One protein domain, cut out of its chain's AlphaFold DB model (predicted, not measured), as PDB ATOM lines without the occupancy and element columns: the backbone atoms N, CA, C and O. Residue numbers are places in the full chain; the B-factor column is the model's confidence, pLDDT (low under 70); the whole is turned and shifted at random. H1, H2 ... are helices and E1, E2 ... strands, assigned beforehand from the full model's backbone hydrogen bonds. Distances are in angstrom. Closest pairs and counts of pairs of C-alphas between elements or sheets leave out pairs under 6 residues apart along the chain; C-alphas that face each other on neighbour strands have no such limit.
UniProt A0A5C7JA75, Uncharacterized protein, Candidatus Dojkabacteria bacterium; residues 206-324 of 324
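AT A GLANCE: This is residues 206 to 324 of the 324 residues of an uncharacterized protein of Candidatus Dojkabacteria bacterium (UniProt A0A5C7JA75). One antiparallel sheet of nine strands is curled into an elongated, nearly closed barrel, with E6, E5, E4 and E3 facing E1, E9, E8 and E7 and E2 as the hinge between these two leaves. The short helix H1 and the long loop of residues 300 to 314 lie at one end. The printed part has 119 residues, mostly strand, in the order E1 H1 E2 E3 E4 E5 E6 E7 E8 E9; across the sheet the order is E6 E5 E4 E3 E2 E1 E9 E8 E7. It is compact, with a radius of gyration of the C-alphas of 13.9 A, and spans 43 by 25 by 22 A.

HOW THE PARTS SIT: Start at E1, residues 210 to 218, and go on to H1, residues 219 to 222, which is on the sheet at its level, with a height of 0.4 A. H1 is too short for an O i to N i+4 pair, and its one O i to N i+3 pair is not within range. E2, residues 226 to 234, is antiparallel to E1, with N 213 and O 229 2.8 A apart. Next, E3, residues 239 to 246, forms a hairpin with E2; find N 232 and O 241 at 2.9 A. E4, residues 249 to 256, forms a hairpin with E3, with N 251 and O 244 at 2.8 A. E5, residues 263 to 266, and E4 are a hairpin, with N 265 and O 254 at 2.8 A. E6, residues 278 to 281, an edge strand, ends the meander E2 to E6, each strand the antiparallel neighbour of the one before; look for N 280 and O 264 at 2.9 A between E6 and E5. E6 runs on into E7, residues 284 to 287, at 68 degrees, yet the two are apart. E7, the other edge strand, starts a second meander with E8, residues 290 to 299, and E9, residues 315 to 323. Find N 291 and O 286 at 2.9 A between E8 and E7, and N 321 and O 292 at 2.8 A between E9 and E8. E9 pairs with E1 through N 214 and O 320, 2.7 A. Between the leaves, the closest C-alphas of E6 and E8, Thr 281 and Phe 294, are 6.7 A apart.

IN THESE COORDINATES: Find C-alpha 210 at (-17.768, 52.657, -0.325); E1 runs 26.7 A from there. E2 covers 25.2 A, E3 21.8 A and E4 22.2 A. E8 and E9 each cover 27.0 A, and E9 ends at C-alpha 323, (-23.091, 54.737, 3.557).

THE WHOLE: The two C-alphas farthest apart, of Ile 206 and Phe 312, are 43.6 A apart. The printed part has no cut. The long links are E5 to E6 and E8 to E9. Confidence is under 70 at residues 259 to 261, 266 to 278 and 304 to 305.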
ATOM      1  N   ILE A 206     -29.600  48.883  -3.889       79.12
ATOM      2  CA  ILE A 206     -28.196  48.789  -4.299       79.12
ATOM      3  C   ILE A 206     -27.312  49.333  -3.188       79.12
ATOM      4  O   ILE A 206     -27.490  50.470  -2.747       79.12
ATOM      5  N   LEU A 207     -26.329  48.544  -2.769       83.31
ATOM      6  CA  LEU A 207     -25.368  48.981  -1.769       83.31
ATOM      7  C   LEU A 207     -24.215  49.772  -2.407       83.31
ATOM      8  O   LEU A 207     -23.691  49.371  -3.452       83.31
ATOM      9  N   PRO A 208     -23.775  50.886  -1.789       82.38
ATOM     10  CA  PRO A 208     -22.710  51.704  -2.346       82.38
ATOM     11  C   PRO A 208     -21.352  50.993  -2.314       82.38
ATOM     12  O   PRO A 208     -21.040  50.200  -1.424       82.38
ATOM     13  N   ALA A 209     -20.489  51.330  -3.275       84.06
ATOM     14  CA  ALA A 209     -19.150  50.748  -3.388       84.06
ATOM     15  C   ALA A 209     -18.206  51.141  -2.234       84.06
ATOM     16  O   ALA A 209     -17.187  50.484  -2.022       84.06
ATOM     17  N   ILE A 210     -18.521  52.209  -1.496       90.00
ATOM     18  CA  ILE A 210     -17.768  52.657  -0.325       90.00
ATOM     19  C   ILE A 210     -18.732  52.753   0.853       90.00
ATOM     20  O   ILE A 210     -19.757  53.427   0.763       90.00
ATOM     21  N   LEU A 211     -18.379  52.089   1.950       93.44
ATOM     22  CA  LEU A 211     -19.102  52.126   3.217       93.44
ATOM     23  C   LEU A 211     -18.215  52.742   4.298       93.44
ATOM     24  O   LEU A 211     -16.989  52.619   4.247       93.44
ATOM     25  N   ASN A 212     -18.825  53.355   5.306       96.31
ATOM     26  CA  ASN A 212     -18.128  53.787   6.510       96.31
ATOM     27  C   ASN A 212     -18.401  52.804   7.650       96.31
ATOM     28  O   ASN A 212     -19.555  52.593   8.009       96.31
ATOM     29  N   ALA A 213     -17.351  52.234   8.238       95.75
ATOM     30  CA  ALA A 213     -17.438  51.432   9.451       95.75
ATOM     31  C   ALA A 213     -16.950  52.241  10.658       95.75
ATOM     32  O   ALA A 213     -15.755  52.493  10.806       95.75
ATOM     33  N   HIS A 214     -17.871  52.600  11.544       96.62
ATOM     34  CA  HIS A 214     -17.590  53.271  12.802       96.62
ATOM     35  C   HIS A 214     -17.406  52.254  13.933       96.62
ATOM     36  O   HIS A 214     -18.308  51.474  14.249       96.62
ATOM     37  N   LEU A 215     -16.238  52.261  14.571       93.38
ATOM     38  CA  LEU A 215     -15.925  51.425  15.723       93.38
ATOM     39  C   LEU A 215     -16.016  52.253  16.998       93.38
ATOM     40  O   LEU A 215     -15.257  53.206  17.188       93.38
ATOM     41  N   SER A 216     -16.874  51.821  17.916       94.38
ATOM     42  CA  SER A 216     -17.042  52.449  19.223       94.38
ATOM     43  C   SER A 216     -16.880  51.433  20.347       94.38
ATOM     44  O   SER A 216     -17.170  50.244  20.193       94.38
ATOM     45  N   GLY A 217     -16.382  51.878  21.501       91.94
ATOM     46  CA  GLY A 217     -16.196  51.012  22.658       91.94
ATOM     47  C   GLY A 217     -16.600  51.634  23.985       91.94
ATOM     48  O   GLY A 217     -16.649  52.849  24.161       91.94
ATOM     49  N   THR A 218     -16.907  50.766  24.947       91.00
ATOM     50  CA  THR A 218     -17.302  51.148  26.307       91.00
ATOM     51  C   THR A 218     -16.536  50.358  27.368       91.00
ATOM     52  O   THR A 218     -15.811  49.400  27.080       91.00
ATOM     53  N   GLY A 219     -16.700  50.757  28.631       87.44
ATOM     54  CA  GLY A 219     -16.008  50.150  29.767       87.44
ATOM     55  C   GLY A 219     -14.541  50.568  29.856       87.44
ATOM     56  O   GLY A 219     -14.079  51.456  29.144       87.44
ATOM     57  N   GLY A 220     -13.798  49.940  30.764       85.19
ATOM     58  CA  GLY A 220     -12.392  50.286  30.966       85.19
ATOM     59  C   GLY A 220     -11.521  49.831  29.797       85.19
ATOM     60  O   GLY A 220     -10.667  50.585  29.348       85.19
ATOM     61  N   ARG A 221     -11.771  48.636  29.245       84.00
ATOM     62  CA  ARG A 221     -10.893  48.053  28.219       84.00
ATOM     63  C   ARG A 221     -10.990  48.714  26.853       84.00
ATOM     64  O   ARG A 221      -9.979  48.847  26.167       84.00
ATOM     65  N   MET A 222     -12.209  49.072  26.463       88.00
ATOM     66  CA  MET A 222     -12.536  49.565  25.127       88.00
ATOM     67  C   MET A 222     -12.974  51.032  25.132       88.00
ATOM     68  O   MET A 222     -13.309  51.563  24.084       88.00
ATOM     69  N   GLY A 223     -12.948  51.712  26.283       87.62
ATOM     70  CA  GLY A 223     -13.526  53.050  26.439       87.62
ATOM     71  C   GLY A 223     -12.877  54.169  25.620       87.62
ATOM     72  O   GLY A 223     -13.470  55.237  25.522       87.62
ATOM     73  N   SER A 224     -11.689  53.954  25.038       89.81
ATOM     74  CA  SER A 224     -11.069  54.915  24.106       89.81
ATOM     75  C   SER A 224     -11.232  54.528  22.633       89.81
ATOM     76  O   SER A 224     -10.702  55.228  21.774       89.81
ATOM     77  N   LEU A 225     -11.907  53.414  22.323       91.00
ATOM     78  CA  LEU A 225     -12.176  53.025  20.940       91.00
ATOM     79  C   LEU A 225     -13.230  53.968  20.356       91.00
ATOM     80  O   LEU A 225     -14.377  53.977  20.805       91.00
ATOM     81  N   ASN A 226     -12.808  54.760  19.379       93.50
ATOM     82  CA  ASN A 226     -13.652  55.659  18.611       93.50
ATOM     83  C   ASN A 226     -12.915  56.001  17.310       93.50
ATOM     84  O   ASN A 226     -11.970  56.795  17.333       93.50
ATOM     85  N   CYS A 227     -13.259  55.334  16.215       93.19
ATOM     86  CA  CYS A 227     -12.609  55.549  14.926       93.19
ATOM     87  C   CYS A 227     -13.485  55.091  13.762       93.19
ATOM     88  O   CYS A 227     -14.349  54.236  13.927       93.19
ATOM     89  N   ASP A 228     -13.187  55.621  12.582       95.88
ATOM     90  CA  ASP A 228     -13.842  55.272  11.328       95.88
ATOM     91  C   ASP A 228     -12.868  54.530  10.405       95.88
ATOM     92  O   ASP A 228     -11.675  54.849  10.344       95.88
ATOM     93  N   ILE A 229     -13.381  53.534   9.687       94.44
ATOM     94  CA  ILE A 229     -12.662  52.757   8.677       94.44
ATOM     95  C   ILE A 229     -13.523  52.722   7.420       94.44
ATOM     96  O   ILE A 229     -14.642  52.218   7.443       94.44
ATOM     97  N   LEU A 230     -12.987  53.216   6.306       96.31
ATOM     98  CA  LEU A 230     -13.647  53.082   5.011       96.31
ATOM     99  C   LEU A 230     -13.526  51.639   4.519       96.31
ATOM    100  O   LEU A 230     -12.420  51.097   4.454       96.31
ATOM    101  N   LEU A 231     -14.654  51.038   4.157       93.56
ATOM    102  CA  LEU A 231     -14.708  49.741   3.500       93.56
ATOM    103  C   LEU A 231     -14.952  49.961   2.010       93.56
ATOM    104  O   LEU A 231     -15.921  50.613   1.627       93.56
ATOM    105  N   VAL A 232     -14.088  49.403   1.170       90.31
ATOM    106  CA  VAL A 232     -14.188  49.505  -0.288       90.31
ATOM    107  C   VAL A 232     -14.608  48.154  -0.849       90.31
ATOM    108  O   VAL A 232     -14.044  47.126  -0.479       90.31
ATOM    109  N   TRP A 233     -15.608  48.160  -1.726       86.88
ATOM    110  CA  TRP A 233     -16.121  46.979  -2.408       86.88
ATOM    111  C   TRP A 233     -15.057  46.373  -3.333       86.88
ATOM    112  O   TRP A 233     -14.655  46.973  -4.331       86.88
ATOM    113  N   ASP A 234     -14.600  45.169  -3.003       82.56
ATOM    114  CA  ASP A 234     -13.796  44.325  -3.877       82.56
ATOM    115  C   ASP A 234     -14.725  43.431  -4.701       82.56
ATOM    116  O   ASP A 234     -15.069  42.320  -4.290       82.56
ATOM    117  N   ARG A 235     -15.091  43.903  -5.900       75.56
ATOM    118  CA  ARG A 235     -15.884  43.136  -6.880       75.56
ATOM    119  C   ARG A 235     -15.242  41.807  -7.254       75.56
ATOM    120  O   ARG A 235     -15.934  40.829  -7.480       75.56
ATOM    121  N   THR A 236     -13.913  41.735  -7.260       74.06
ATOM    122  CA  THR A 236     -13.189  40.505  -7.618       74.06
ATOM    123  C   THR A 236     -13.445  39.393  -6.609       74.06
ATOM    124  O   THR A 236     -13.393  38.206  -6.949       74.06
ATOM    125  N   SER A 237     -13.671  39.771  -5.353       76.75
ATOM    126  CA  SER A 237     -13.798  38.846  -4.231       76.75
ATOM    127  C   SER A 237     -15.176  38.877  -3.564       76.75
ATOM    128  O   SER A 237     -15.396  38.120  -2.620       76.75
ATOM    129  N   ASN A 238     -16.091  39.706  -4.077       79.19
ATOM    130  CA  ASN A 238     -17.471  39.880  -3.627       79.19
ATOM    131  C   ASN A 238     -17.599  40.234  -2.126       79.19
ATOM    132  O   ASN A 238     -18.412  39.659  -1.398       79.19
ATOM    133  N   TYR A 239     -16.779  41.172  -1.641       86.06
ATOM    134  CA  TYR A 239     -16.876  41.704  -0.274       86.06
ATOM    135  C   TYR A 239     -16.423  43.166  -0.187       86.06
ATOM    136  O   TYR A 239     -15.574  43.598  -0.960       86.06
ATOM    137  N   TRP A 240     -16.893  43.926   0.807       91.25
ATOM    138  CA  TRP A 240     -16.231  45.176   1.193       91.25
ATOM    139  C   TRP A 240     -15.064  44.874   2.118       91.25
ATOM    140  O   TRP A 240     -15.197  44.064   3.034       91.25
ATOM    141  N   TYR A 241     -13.933  45.541   1.915       91.56
ATOM    142  CA  TYR A 241     -12.772  45.428   2.791       91.56
ATOM    143  C   TYR A 241     -12.211  46.790   3.160       91.56
ATOM    144  O   TYR A 241     -12.106  47.690   2.328       91.56
ATOM    145  N   GLY A 242     -11.806  46.917   4.415       91.56
ATOM    146  CA  GLY A 242     -11.106  48.085   4.912       91.56
ATOM    147  C   GLY A 242     -10.188  47.725   6.064       91.56
ATOM    148  O   GLY A 242     -10.434  46.782   6.824       91.56
ATOM    149  N   GLU A 243      -9.120  48.501   6.203       91.56
ATOM    150  CA  GLU A 243      -8.217  48.401   7.337       91.56
ATOM    151  C   GLU A 243      -7.919  49.773   7.933       91.56
ATOM    152  O   GLU A 243      -7.808  50.777   7.231       91.56
ATOM    153  N   GLY A 244      -7.799  49.815   9.256       88.62
ATOM    154  CA  GLY A 244      -7.578  51.049   9.995       88.62
ATOM    155  C   GLY A 244      -6.913  50.777  11.331       88.62
ATOM    156  O   GLY A 244      -7.116  49.733  11.946       88.62
ATOM    157  N   THR A 245      -6.071  51.707  11.780       88.19
ATOM    158  CA  THR A 245      -5.399  51.575  13.078       88.19
ATOM    159  C   THR A 245      -6.149  52.367  14.137       88.19
ATOM    160  O   THR A 245      -6.171  53.595  14.089       88.19
ATOM    161  N   CYS A 246      -6.692  51.674  15.136       86.62
ATOM    162  CA  CYS A 246      -7.379  52.284  16.272       86.62
ATOM    163  C   CYS A 246      -6.781  51.750  17.570       86.62
ATOM    164  O   CYS A 246      -6.612  50.543  17.730       86.62
ATOM    165  N   CYS A 247      -6.426  52.645  18.497       86.06
ATOM    166  CA  CYS A 247      -5.729  52.289  19.741       86.06
ATOM    167  C   CYS A 247      -4.434  51.480  19.524       86.06
ATOM    168  O   CYS A 247      -4.127  50.572  20.296       86.06
ATOM    169  N   SER A 248      -3.690  51.775  18.454       81.75
ATOM    170  CA  SER A 248      -2.491  51.019  18.050       81.75
ATOM    171  C   SER A 248      -2.754  49.557  17.650       81.75
ATOM    172  O   SER A 248      -1.811  48.776  17.542       81.75
ATOM    173  N   VAL A 249      -4.016  49.190  17.412       80.19
ATOM    174  CA  VAL A 249      -4.440  47.893  16.871       80.19
ATOM    175  C   VAL A 249      -4.832  48.088  15.419       80.19
ATOM    176  O   VAL A 249      -5.587  49.007  15.109       80.19
ATOM    177  N   LEU A 250      -4.334  47.224  14.538       83.56
ATOM    178  CA  LEU A 250      -4.791  47.167  13.157       83.56
ATOM    179  C   LEU A 250      -6.092  46.365  13.094       83.56
ATOM    180  O   LEU A 250      -6.091  45.160  13.341       83.56
ATOM    181  N   TRP A 251      -7.178  47.031  12.734       84.75
ATOM    182  CA  TRP A 251      -8.467  46.416  12.461       84.75
ATOM    183  C   TRP A 251      -8.545  46.074  10.984       84.75
ATOM    184  O   TRP A 251      -8.199  46.898  10.138       84.75
ATOM    185  N   LYS A 252      -8.999  44.858  10.691       85.94
ATOM    186  CA  LYS A 252      -9.291  44.390   9.338       85.94
ATOM    187  C   LYS A 252     -10.744  43.969   9.314       85.94
ATOM    188  O   LYS A 252     -11.121  43.045  10.036       85.94
ATOM    189  N   LEU A 253     -11.534  44.679   8.528       88.31
ATOM    190  CA  LEU A 253     -12.964  44.468   8.401       88.31
ATOM    191  C   LEU A 253     -13.247  43.966   6.996       88.31
ATOM    192  O   LEU A 253     -12.804  44.567   6.018       88.31
ATOM    193  N   LYS A 254     -13.982  42.863   6.914       90.19
ATOM    194  CA  LYS A 254     -14.476  42.297   5.670       90.19
ATOM    195  C   LYS A 254     -15.979  42.063   5.807       90.19
ATOM    196  O   LYS A 254     -16.384  41.266   6.646       90.19
ATOM    197  N   LEU A 255     -16.787  42.738   5.000       90.25
ATOM    198  CA  LEU A 255     -18.235  42.544   4.931       90.25
ATOM    199  C   LEU A 255     -18.559  41.763   3.656       90.25
ATOM    200  O   LEU A 255     -18.370  42.288   2.562       90.25
ATOM    201  N   ASP A 256     -19.001  40.515   3.783       86.25
ATOM    202  CA  ASP A 256     -19.413  39.705   2.632       86.25
ATOM    203  C   ASP A 256     -20.772  40.188   2.098       86.25
ATOM    204  O   ASP A 256     -21.690  40.458   2.879       86.25
ATOM    205  N   CYS A 257     -20.912  40.277   0.770       80.25
ATOM    206  CA  CYS A 257     -22.228  40.445   0.158       80.25
ATOM    207  C   CYS A 257     -22.918  39.095   0.047       80.25
ATOM    208  O   CYS A 257     -22.695  38.330  -0.896       80.25
ATOM    209  N   ASP A 258     -23.788  38.837   1.010       73.94
ATOM    210  CA  ASP A 258     -24.841  37.850   0.873       73.94
ATOM    211  C   ASP A 258     -26.189  38.592   0.919       73.94
ATOM    212  O   ASP A 258     -26.464  39.287   1.906       73.94
ATOM    213  N   PRO A 259     -27.027  38.473  -0.127       60.81
ATOM    214  CA  PRO A 259     -28.368  39.055  -0.155       60.81
ATOM    215  C   PRO A 259     -29.248  38.607   1.020       60.81
ATOM    216  O   PRO A 259     -30.146  39.345   1.430       60.81
ATOM    217  N   GLU A 260     -28.997  37.410   1.561       63.91
ATOM    218  CA  GLU A 260     -29.746  36.846   2.685       63.91
ATOM    219  C   GLU A 260     -29.149  37.257   4.042       63.91
ATOM    220  O   GLU A 260     -29.900  37.461   4.998       63.91
ATOM    221  N   GLU A 261     -27.823  37.435   4.139       69.62
ATOM    222  CA  GLU A 261     -27.152  37.739   5.409       69.62
ATOM    223  C   GLU A 261     -25.795  38.460   5.256       69.62
ATOM    224  O   GLU A 261     -24.732  37.843   5.158       69.62
ATOM    225  N   LEU A 262     -25.794  39.794   5.353       74.94
ATOM    226  CA  LEU A 262     -24.552  40.576   5.407       74.94
ATOM    227  C   LEU A 262     -23.717  40.187   6.636       74.94
ATOM    228  O   LEU A 262     -24.053  40.518   7.780       74.94
ATOM    229  N   THR A 263     -22.612  39.485   6.383       79.00
ATOM    230  CA  THR A 263     -21.754  38.895   7.413       79.00
ATOM    231  C   THR A 263     -20.447  39.665   7.521       79.00
ATOM    232  O   THR A 263     -19.728  39.842   6.539       79.00
ATOM    233  N   LEU A 264     -20.111  40.101   8.735       79.81
ATOM    234  CA  LEU A 264     -18.847  40.768   9.026       79.81
ATOM    235  C   LEU A 264     -17.825  39.758   9.551       79.81
ATOM    236  O   LEU A 264     -17.993  39.171  10.622       79.81
ATOM    237  N   LEU A 265     -16.724  39.613   8.827       78.75
ATOM    238  CA  LEU A 265     -15.485  39.020   9.304       78.75
ATOM    239  C   LEU A 265     -14.596  40.143   9.845       78.75
ATOM    240  O   LEU A 265     -14.241  41.084   9.137       78.75
ATOM    241  N   ASN A 266     -14.243  40.045  11.122       68.56
ATOM    242  CA  ASN A 266     -13.447  41.046  11.825       68.56
ATOM    243  C   ASN A 266     -12.304  40.375  12.600       68.56
ATOM    244  O   ASN A 266     -12.438  39.239  13.058       68.56
ATOM    245  N   PHE A 267     -11.218  41.124  12.790       64.31
ATOM    246  CA  PHE A 267     -10.228  40.882  13.832       64.31
ATOM    247  C   PHE A 267     -10.906  40.724  15.204       64.31
ATOM    248  O   PHE A 267     -11.552  41.638  15.726       64.31
ATOM    249  N   ASP A 268     -10.774  39.539  15.793       67.12
ATOM    250  CA  ASP A 268     -11.535  39.184  16.981       67.12
ATOM    251  C   ASP A 268     -10.799  39.583  18.269       67.12
ATOM    252  O   ASP A 268      -9.913  38.886  18.762       67.12
ATOM    253  N   CYS A 269     -11.212  40.707  18.857       61.53
ATOM    254  CA  CYS A 269     -10.739  41.158  20.169       61.53
ATOM    255  C   CYS A 269     -11.116  40.222  21.336       61.53
ATOM    256  O   CYS A 269     -10.696  40.486  22.463       61.53
ATOM    257  N   THR A 270     -11.939  39.190  21.104       56.41
ATOM    258  CA  THR A 270     -12.436  38.258  22.133       56.41
ATOM    259  C   THR A 270     -11.579  36.996  22.287       56.41
ATOM    260  O   THR A 270     -11.875  36.155  23.136       56.41
ATOM    261  N   VAL A 271     -10.494  36.871  21.508       59.38
ATOM    262  CA  VAL A 271      -9.495  35.798  21.634       59.38
ATOM    263  C   VAL A 271      -8.092  36.366  21.867       59.38
ATOM    264  O   VAL A 271      -7.728  37.435  21.381       59.38
ATOM    265  N   SER A 272      -7.287  35.653  22.659       51.94
ATOM    266  CA  SER A 272      -6.018  36.144  23.216       51.94
ATOM    267  C   SER A 272      -4.919  36.459  22.195       51.94
ATOM    268  O   SER A 272      -3.991  37.195  22.525       51.94
ATOM    269  N   ASP A 273      -5.003  35.910  20.984       49.25
ATOM    270  CA  ASP A 273      -4.044  36.093  19.890       49.25
ATOM    271  C   ASP A 273      -4.600  36.924  18.719       49.25
ATOM    272  O   ASP A 273      -3.860  37.201  17.774       49.25
ATOM    273  N   GLY A 274      -5.873  37.343  18.771       51.56
ATOM    274  CA  GLY A 274      -6.542  38.053  17.677       51.56
ATOM    275  C   GLY A 274      -6.689  37.231  16.387       51.56
ATOM    276  O   GLY A 274      -7.065  37.780  15.349       51.56
ATOM    277  N   PHE A 275      -6.380  35.929  16.423       44.44
ATOM    278  CA  PHE A 275      -6.515  35.032  15.281       44.44
ATOM    279  C   PHE A 275      -7.851  34.303  15.354       44.44
ATOM    280  O   PHE A 275      -8.087  33.445  16.198       44.44
ATOM    281  N   GLY A 276      -8.726  34.629  14.413       51.78
ATOM    282  CA  GLY A 276     -10.035  34.009  14.294       51.78
ATOM    283  C   GLY A 276     -10.983  35.005  13.672       51.78
ATOM    284  O   GLY A 276     -11.595  35.792  14.376       51.78
ATOM    285  N   ASN A 277     -11.086  34.998  12.345       60.09
ATOM    286  CA  ASN A 277     -12.162  35.715  11.676       60.09
ATOM    287  C   ASN A 277     -13.467  34.989  12.028       60.09
ATOM    288  O   ASN A 277     -13.849  34.033  11.354       60.09
ATOM    289  N   SER A 278     -14.099  35.382  13.130       66.56
ATOM    290  CA  SER A 278     -15.406  34.861  13.512       66.56
ATOM    291  C   SER A 278     -16.455  35.574  12.657       66.56
ATOM    292  O   SER A 278     -16.533  36.801  12.754       66.56
ATOM    293  N   PRO A 279     -17.250  34.864  11.837       75.00
ATOM    294  CA  PRO A 279     -18.369  35.483  11.139       75.00
ATOM    295  C   PRO A 279     -19.345  36.052  12.167       75.00
ATOM    296  O   PRO A 279     -19.687  35.399  13.158       75.00
ATOM    297  N   ARG A 280     -19.746  37.303  11.957       83.06
ATOM    298  CA  ARG A 280     -20.695  38.015  12.802       83.06
ATOM    299  C   ARG A 280     -21.869  38.494  11.965       83.06
ATOM    300  O   ARG A 280     -21.669  39.152  10.950       83.06
ATOM    301  N   THR A 281     -23.072  38.241  12.452       83.31
ATOM    302  CA  THR A 281     -24.313  38.765  11.877       83.31
ATOM    303  C   THR A 281     -24.659  40.108  12.506       83.31
ATOM    304  O   THR A 281     -24.453  40.313  13.709       83.31
ATOM    305  N   ALA A 282     -25.214  41.022  11.714       87.88
ATOM    306  CA  ALA A 282     -25.763  42.264  12.236       87.88
ATOM    307  C   ALA A 282     -27.024  41.978  13.072       87.88
ATOM    308  O   ALA A 282     -27.921  41.265  12.625       87.88
ATOM    309  N   TYR A 283     -27.128  42.541  14.279       88.31
ATOM    310  CA  TYR A 283     -28.365  42.425  15.071       88.31
ATOM    311  C   TYR A 283     -29.404  43.483  14.677       88.31
ATOM    312  O   TYR A 283     -30.591  43.326  14.963       88.31
ATOM    313  N   LEU A 284     -28.950  44.571  14.053       90.25
ATOM    314  CA  LEU A 284     -29.781  45.609  13.460       90.25
ATOM    315  C   LEU A 284     -29.340  45.798  12.009       90.25
ATOM    316  O   LEU A 284     -28.149  45.972  11.754       90.25
ATOM    317  N   ARG A 285     -30.304  45.751  11.087       90.25
ATOM    318  CA  ARG A 285     -30.102  45.869   9.641       90.25
ATOM    319  C   ARG A 285     -31.218  46.718   9.039       90.25
ATOM    320  O   ARG A 285     -32.388  46.360   9.173       90.25
ATOM    321  N   THR A 286     -30.846  47.795   8.359       90.25
ATOM    322  CA  THR A 286     -31.674  48.500   7.370       90.25
ATOM    323  C   THR A 286     -30.870  48.651   6.086       90.25
ATOM    324  O   THR A 286     -29.660  48.857   6.146       90.25
ATOM    325  N   CYS A 287     -31.528  48.514   4.936       86.00
ATOM    326  CA  CYS A 287     -30.875  48.598   3.629       86.00
ATOM    327  C   CYS A 287     -31.118  49.934   2.908       86.00
ATOM    328  O   CYS A 287     -30.448  50.211   1.923       86.00
ATOM    329  N   ASP A 288     -32.064  50.747   3.390       85.31
ATOM    330  CA  ASP A 288     -32.358  52.080   2.857       85.31
ATOM    331  C   ASP A 288     -32.911  53.000   3.973       85.31
ATOM    332  O   ASP A 288     -34.062  52.834   4.400       85.31
ATOM    333  N   PRO A 289     -32.094  53.920   4.523       88.88
ATOM    334  CA  PRO A 289     -30.649  54.025   4.294       88.88
ATOM    335  C   PRO A 289     -29.906  52.796   4.840       88.88
ATOM    336  O   PRO A 289     -30.381  52.142   5.786       88.88
ATOM    337  N   LEU A 290     -28.729  52.491   4.282       90.19
ATOM    338  CA  LEU A 290     -27.905  51.400   4.807       90.19
ATOM    339  C   LEU A 290     -27.448  51.716   6.239       90.19
ATOM    340  O   LEU A 290     -26.730  52.688   6.484       90.19
ATOM    341  N   TYR A 291     -27.825  50.851   7.180       94.00
ATOM    342  CA  TYR A 291     -27.337  50.876   8.553       94.00
ATOM    343  C   TYR A 291     -27.274  49.460   9.127       94.00
ATOM    344  O   TYR A 291     -28.294  48.782   9.293       94.00
ATOM    345  N   LEU A 292     -26.060  49.010   9.435       93.00
ATOM    346  CA  LEU A 292     -25.789  47.702  10.028       93.00
ATOM    347  C   LEU A 292     -25.125  47.886  11.385       93.00
ATOM    348  O   LEU A 292     -24.195  48.681  11.505       93.00
ATOM    349  N   VAL A 293     -25.538  47.113  12.388       93.56
ATOM    350  CA  VAL A 293     -24.890  47.136  13.703       93.56
ATOM    351  C   VAL A 293     -24.481  45.740  14.149       93.56
ATOM    352  O   VAL A 293     -25.294  44.816  14.227       93.56
ATOM    353  N   PHE A 294     -23.203  45.613  14.492       90.81
ATOM    354  CA  PHE A 294     -22.550  44.395  14.954       90.81
ATOM    355  C   PHE A 294     -22.090  44.576  16.405       90.81
ATOM    356  O   PHE A 294     -21.357  45.516  16.720       90.81
ATOM    357  N   GLY A 295     -22.467  43.650  17.291       88.44
ATOM    358  CA  GLY A 295     -22.121  43.690  18.717       88.44
ATOM    359  C   GLY A 295     -23.307  44.078  19.611       88.44
ATOM    360  O   GLY A 295     -24.444  43.821  19.237       88.44
ATOM    361  N   PRO A 296     -23.085  44.639  20.811       90.38
ATOM    362  CA  PRO A 296     -21.787  44.837  21.445       90.38
ATOM    363  C   PRO A 296     -21.097  43.500  21.764       90.38
ATOM    364  O   PRO A 296     -21.694  42.587  22.331       90.38
ATOM    365  N   TYR A 297     -19.808  43.398  21.451       86.44
ATOM    366  CA  TYR A 297     -18.971  42.241  21.770       86.44
ATOM    367  C   TYR A 297     -18.203  42.477  23.064       86.44
ATOM    368  O   TYR A 297     -17.613  43.538  23.250       86.44
ATOM    369  N   THR A 298     -18.195  41.491  23.959       86.31
ATOM    370  CA  THR A 298     -17.516  41.599  25.257       86.31
ATOM    371  C   THR A 298     -16.034  41.268  25.126       86.31
ATOM    372  O   THR A 298     -15.690  40.230  24.576       86.31
ATOM    373  N   VAL A 299     -15.174  42.116  25.691       83.06
ATOM    374  CA  VAL A 299     -13.722  41.905  25.786       83.06
ATOM    375  C   VAL A 299     -13.359  41.710  27.253       83.06
ATOM    376  O   VAL A 299     -13.659  42.568  28.099       83.06
ATOM    377  N   ALA A 300     -12.732  40.579  27.578       80.56
ATOM    378  CA  ALA A 300     -12.322  40.292  28.942       80.56
ATOM    379  C   ALA A 300     -11.081  41.112  29.312       80.56
ATOM    380  O   ALA A 300     -10.234  41.443  28.484       80.56
ATOM    381  N   GLY A 301     -10.923  41.414  30.602       74.38
ATOM    382  CA  GLY A 301      -9.751  42.163  31.068       74.38
ATOM    383  C   GLY A 301      -8.424  41.416  30.927       74.38
ATOM    384  O   GLY A 301      -7.372  42.060  30.965       74.38
ATOM    385  N   SER A 302      -8.479  40.092  30.757       73.88
ATOM    386  CA  SER A 302      -7.341  39.214  30.476       73.88
ATOM    387  C   SER A 302      -6.935  39.180  29.003       73.88
ATOM    388  O   SER A 302      -5.819  38.753  28.717       73.88
ATOM    389  N   ASP A 303      -7.799  39.615  28.083       72.00
ATOM    390  CA  ASP A 303      -7.492  39.585  26.654       72.00
ATOM    391  C   ASP A 303      -6.451  40.657  26.339       72.00
ATOM    392  O   ASP A 303      -6.496  41.758  26.886       72.00
ATOM    393  N   LEU A 304      -5.466  40.352  25.495       66.81
ATOM    394  CA  LEU A 304      -4.379  41.283  25.162       66.81
ATOM    395  C   LEU A 304      -4.487  41.857  23.744       66.81
ATOM    396  O   LEU A 304      -3.792  42.824  23.451       66.81
ATOM    397  N   ALA A 305      -5.398  41.337  22.917       67.38
ATOM    398  CA  ALA A 305      -5.518  41.692  21.504       67.38
ATOM    399  C   ALA A 305      -5.904  43.166  21.263       67.38
ATOM    400  O   ALA A 305      -5.372  43.784  20.347       67.38
ATOM    401  N   CYS A 306      -6.769  43.753  22.107       70.56
ATOM    402  CA  CYS A 306      -7.294  45.111  21.887       70.56
ATOM    403  C   CYS A 306      -7.129  46.033  23.111       70.56
ATOM    404  O   CYS A 306      -8.014  46.102  23.969       70.56
ATOM    405  N   PRO A 307      -5.972  46.699  23.289       71.94
ATOM    406  CA  PRO A 307      -5.743  47.648  24.377       71.94
ATOM    407  C   PRO A 307      -6.234  49.063  24.014       71.94
ATOM    408  O   PRO A 307      -5.444  49.961  23.741       71.94
ATOM    409  N   CYS A 308      -7.546  49.291  24.071       81.75
ATOM    410  CA  CYS A 308      -8.158  50.622  23.918       81.75
ATOM    411  C   CYS A 308      -8.387  51.343  25.263       81.75
ATOM    412  O   CYS A 308      -9.174  52.287  25.364       81.75
ATOM    413  N   GLY A 309      -7.709  50.889  26.316       82.12
ATOM    414  CA  GLY A 309      -7.877  51.362  27.683       82.12
ATOM    415  C   GLY A 309      -7.119  50.490  28.693       82.12
ATOM    416  O   GLY A 309      -6.344  49.615  28.294       82.12
ATOM    417  N   PRO A 310      -7.279  50.737  30.005       78.00
ATOM    418  CA  PRO A 310      -6.571  50.016  31.063       78.00
ATOM    419  C   PRO A 310      -6.724  48.484  31.013       78.00
ATOM    420  O   PRO A 310      -7.820  47.935  30.878       78.00
ATOM    421  N   ILE A 311      -5.600  47.788  31.212       71.19
ATOM    422  CA  ILE A 311      -5.530  46.327  31.379       71.19
ATOM    423  C   ILE A 311      -6.244  45.871  32.668       71.19
ATOM    424  O   ILE A 311      -6.370  46.647  33.615       71.19
ATOM    425  N   PHE A 312      -6.716  44.617  32.712       77.38
ATOM    426  CA  PHE A 312      -7.486  44.021  33.827       77.38
ATOM    427  C   PHE A 312      -8.871  44.627  34.104       77.38
ATOM    428  O   PHE A 312      -9.476  44.350  35.139       77.38
ATOM    429  N   THR A 313      -9.410  45.407  33.171       82.44
ATOM    430  CA  THR A 313     -10.811  45.849  33.187       82.44
ATOM    431  C   THR A 313     -11.546  45.246  31.998       82.44
ATOM    432  O   THR A 313     -10.906  44.937  31.000       82.44
ATOM    433  N   SER A 314     -12.857  45.025  32.092       86.25
ATOM    434  CA  SER A 314     -13.664  44.589  30.947       86.25
ATOM    435  C   SER A 314     -14.136  45.782  30.114       86.25
ATOM    436  O   SER A 314     -14.088  46.941  30.545       86.25
ATOM    437  N   GLY A 315     -14.595  45.497  28.903       88.62
ATOM    438  CA  GLY A 315     -15.243  46.473  28.039       88.62
ATOM    439  C   GLY A 315     -16.067  45.796  26.960       88.62
ATOM    440  O   GLY A 315     -16.105  44.567  26.874       88.62
ATOM    441  N   THR A 316     -16.711  46.607  26.135       89.88
ATOM    442  CA  THR A 316     -17.393  46.128  24.934       89.88
ATOM    443  C   THR A 316     -17.019  46.973  23.736       89.88
ATOM    444  O   THR A 316     -16.635  48.128  23.906       89.88
ATOM    445  N   TYR A 317     -17.162  46.426  22.535       90.00
ATOM    446  CA  TYR A 317     -17.088  47.209  21.306       90.00
ATOM    447  C   TYR A 317     -18.247  46.893  20.366       90.00
ATOM    448  O   TYR A 317     -18.775  45.781  20.380       90.00
ATOM    449  N   THR A 318     -18.616  47.883  19.567       92.38
ATOM    450  CA  THR A 318     -19.665  47.836  18.550       92.38
ATOM    451  C   THR A 318     -19.072  48.328  17.234       92.38
ATOM    452  O   THR A 318     -18.180  49.180  17.238       92.38
ATOM    453  N   ILE A 319     -19.555  47.782  16.121       93.06
ATOM    454  CA  ILE A 319     -19.224  48.246  14.774       93.06
ATOM    455  C   ILE A 319     -20.531  48.633  14.091       93.06
ATOM    456  O   ILE A 319     -21.439  47.806  13.992       93.06
ATOM    457  N   GLU A 320     -20.620  49.877  13.648       95.56
ATOM    458  CA  GLU A 320     -21.740  50.419  12.883       95.56
ATOM    459  C   GLU A 320     -21.282  50.640  11.445       95.56
ATOM    460  O   GLU A 320     -20.236  51.245  11.235       95.56
ATOM    461  N   ILE A 321     -22.025  50.147  10.457       95.12
ATOM    462  CA  ILE A 321     -21.714  50.354   9.039       95.12
ATOM    463  C   ILE A 321     -22.820  51.190   8.406       95.12
ATOM    464  O   ILE A 321     -23.992  50.823   8.501       95.12
ATOM    465  N   THR A 322     -22.437  52.286   7.760       95.25
ATOM    466  CA  THR A 322     -23.316  53.185   7.004       95.25
ATOM    467  C   THR A 322     -22.786  53.399   5.592       95.25
ATOM    468  O   THR A 322     -21.660  53.022   5.260       95.25
ATOM    469  N   GLU A 323     -23.580  54.069   4.767       90.56
ATOM    470  CA  GLU A 323     -23.091  54.737   3.557       90.56
ATOM    471  C   GLU A 323     -21.988  55.752   3.932       90.56
ATOM    472  O   GLU A 323     -22.010  56.311   5.039       90.56
ATOM    473  N   ALA A 324     -20.992  55.919   3.054       80.94
ATOM    474  CA  ALA A 324     -19.849  56.821   3.244       80.94
ATOM    475  C   ALA A 324     -20.084  58.224   2.666       80.94
ATOM    476  O   ALA A 324     -20.763  58.334   1.621       80.94
TER     477      ALA A 324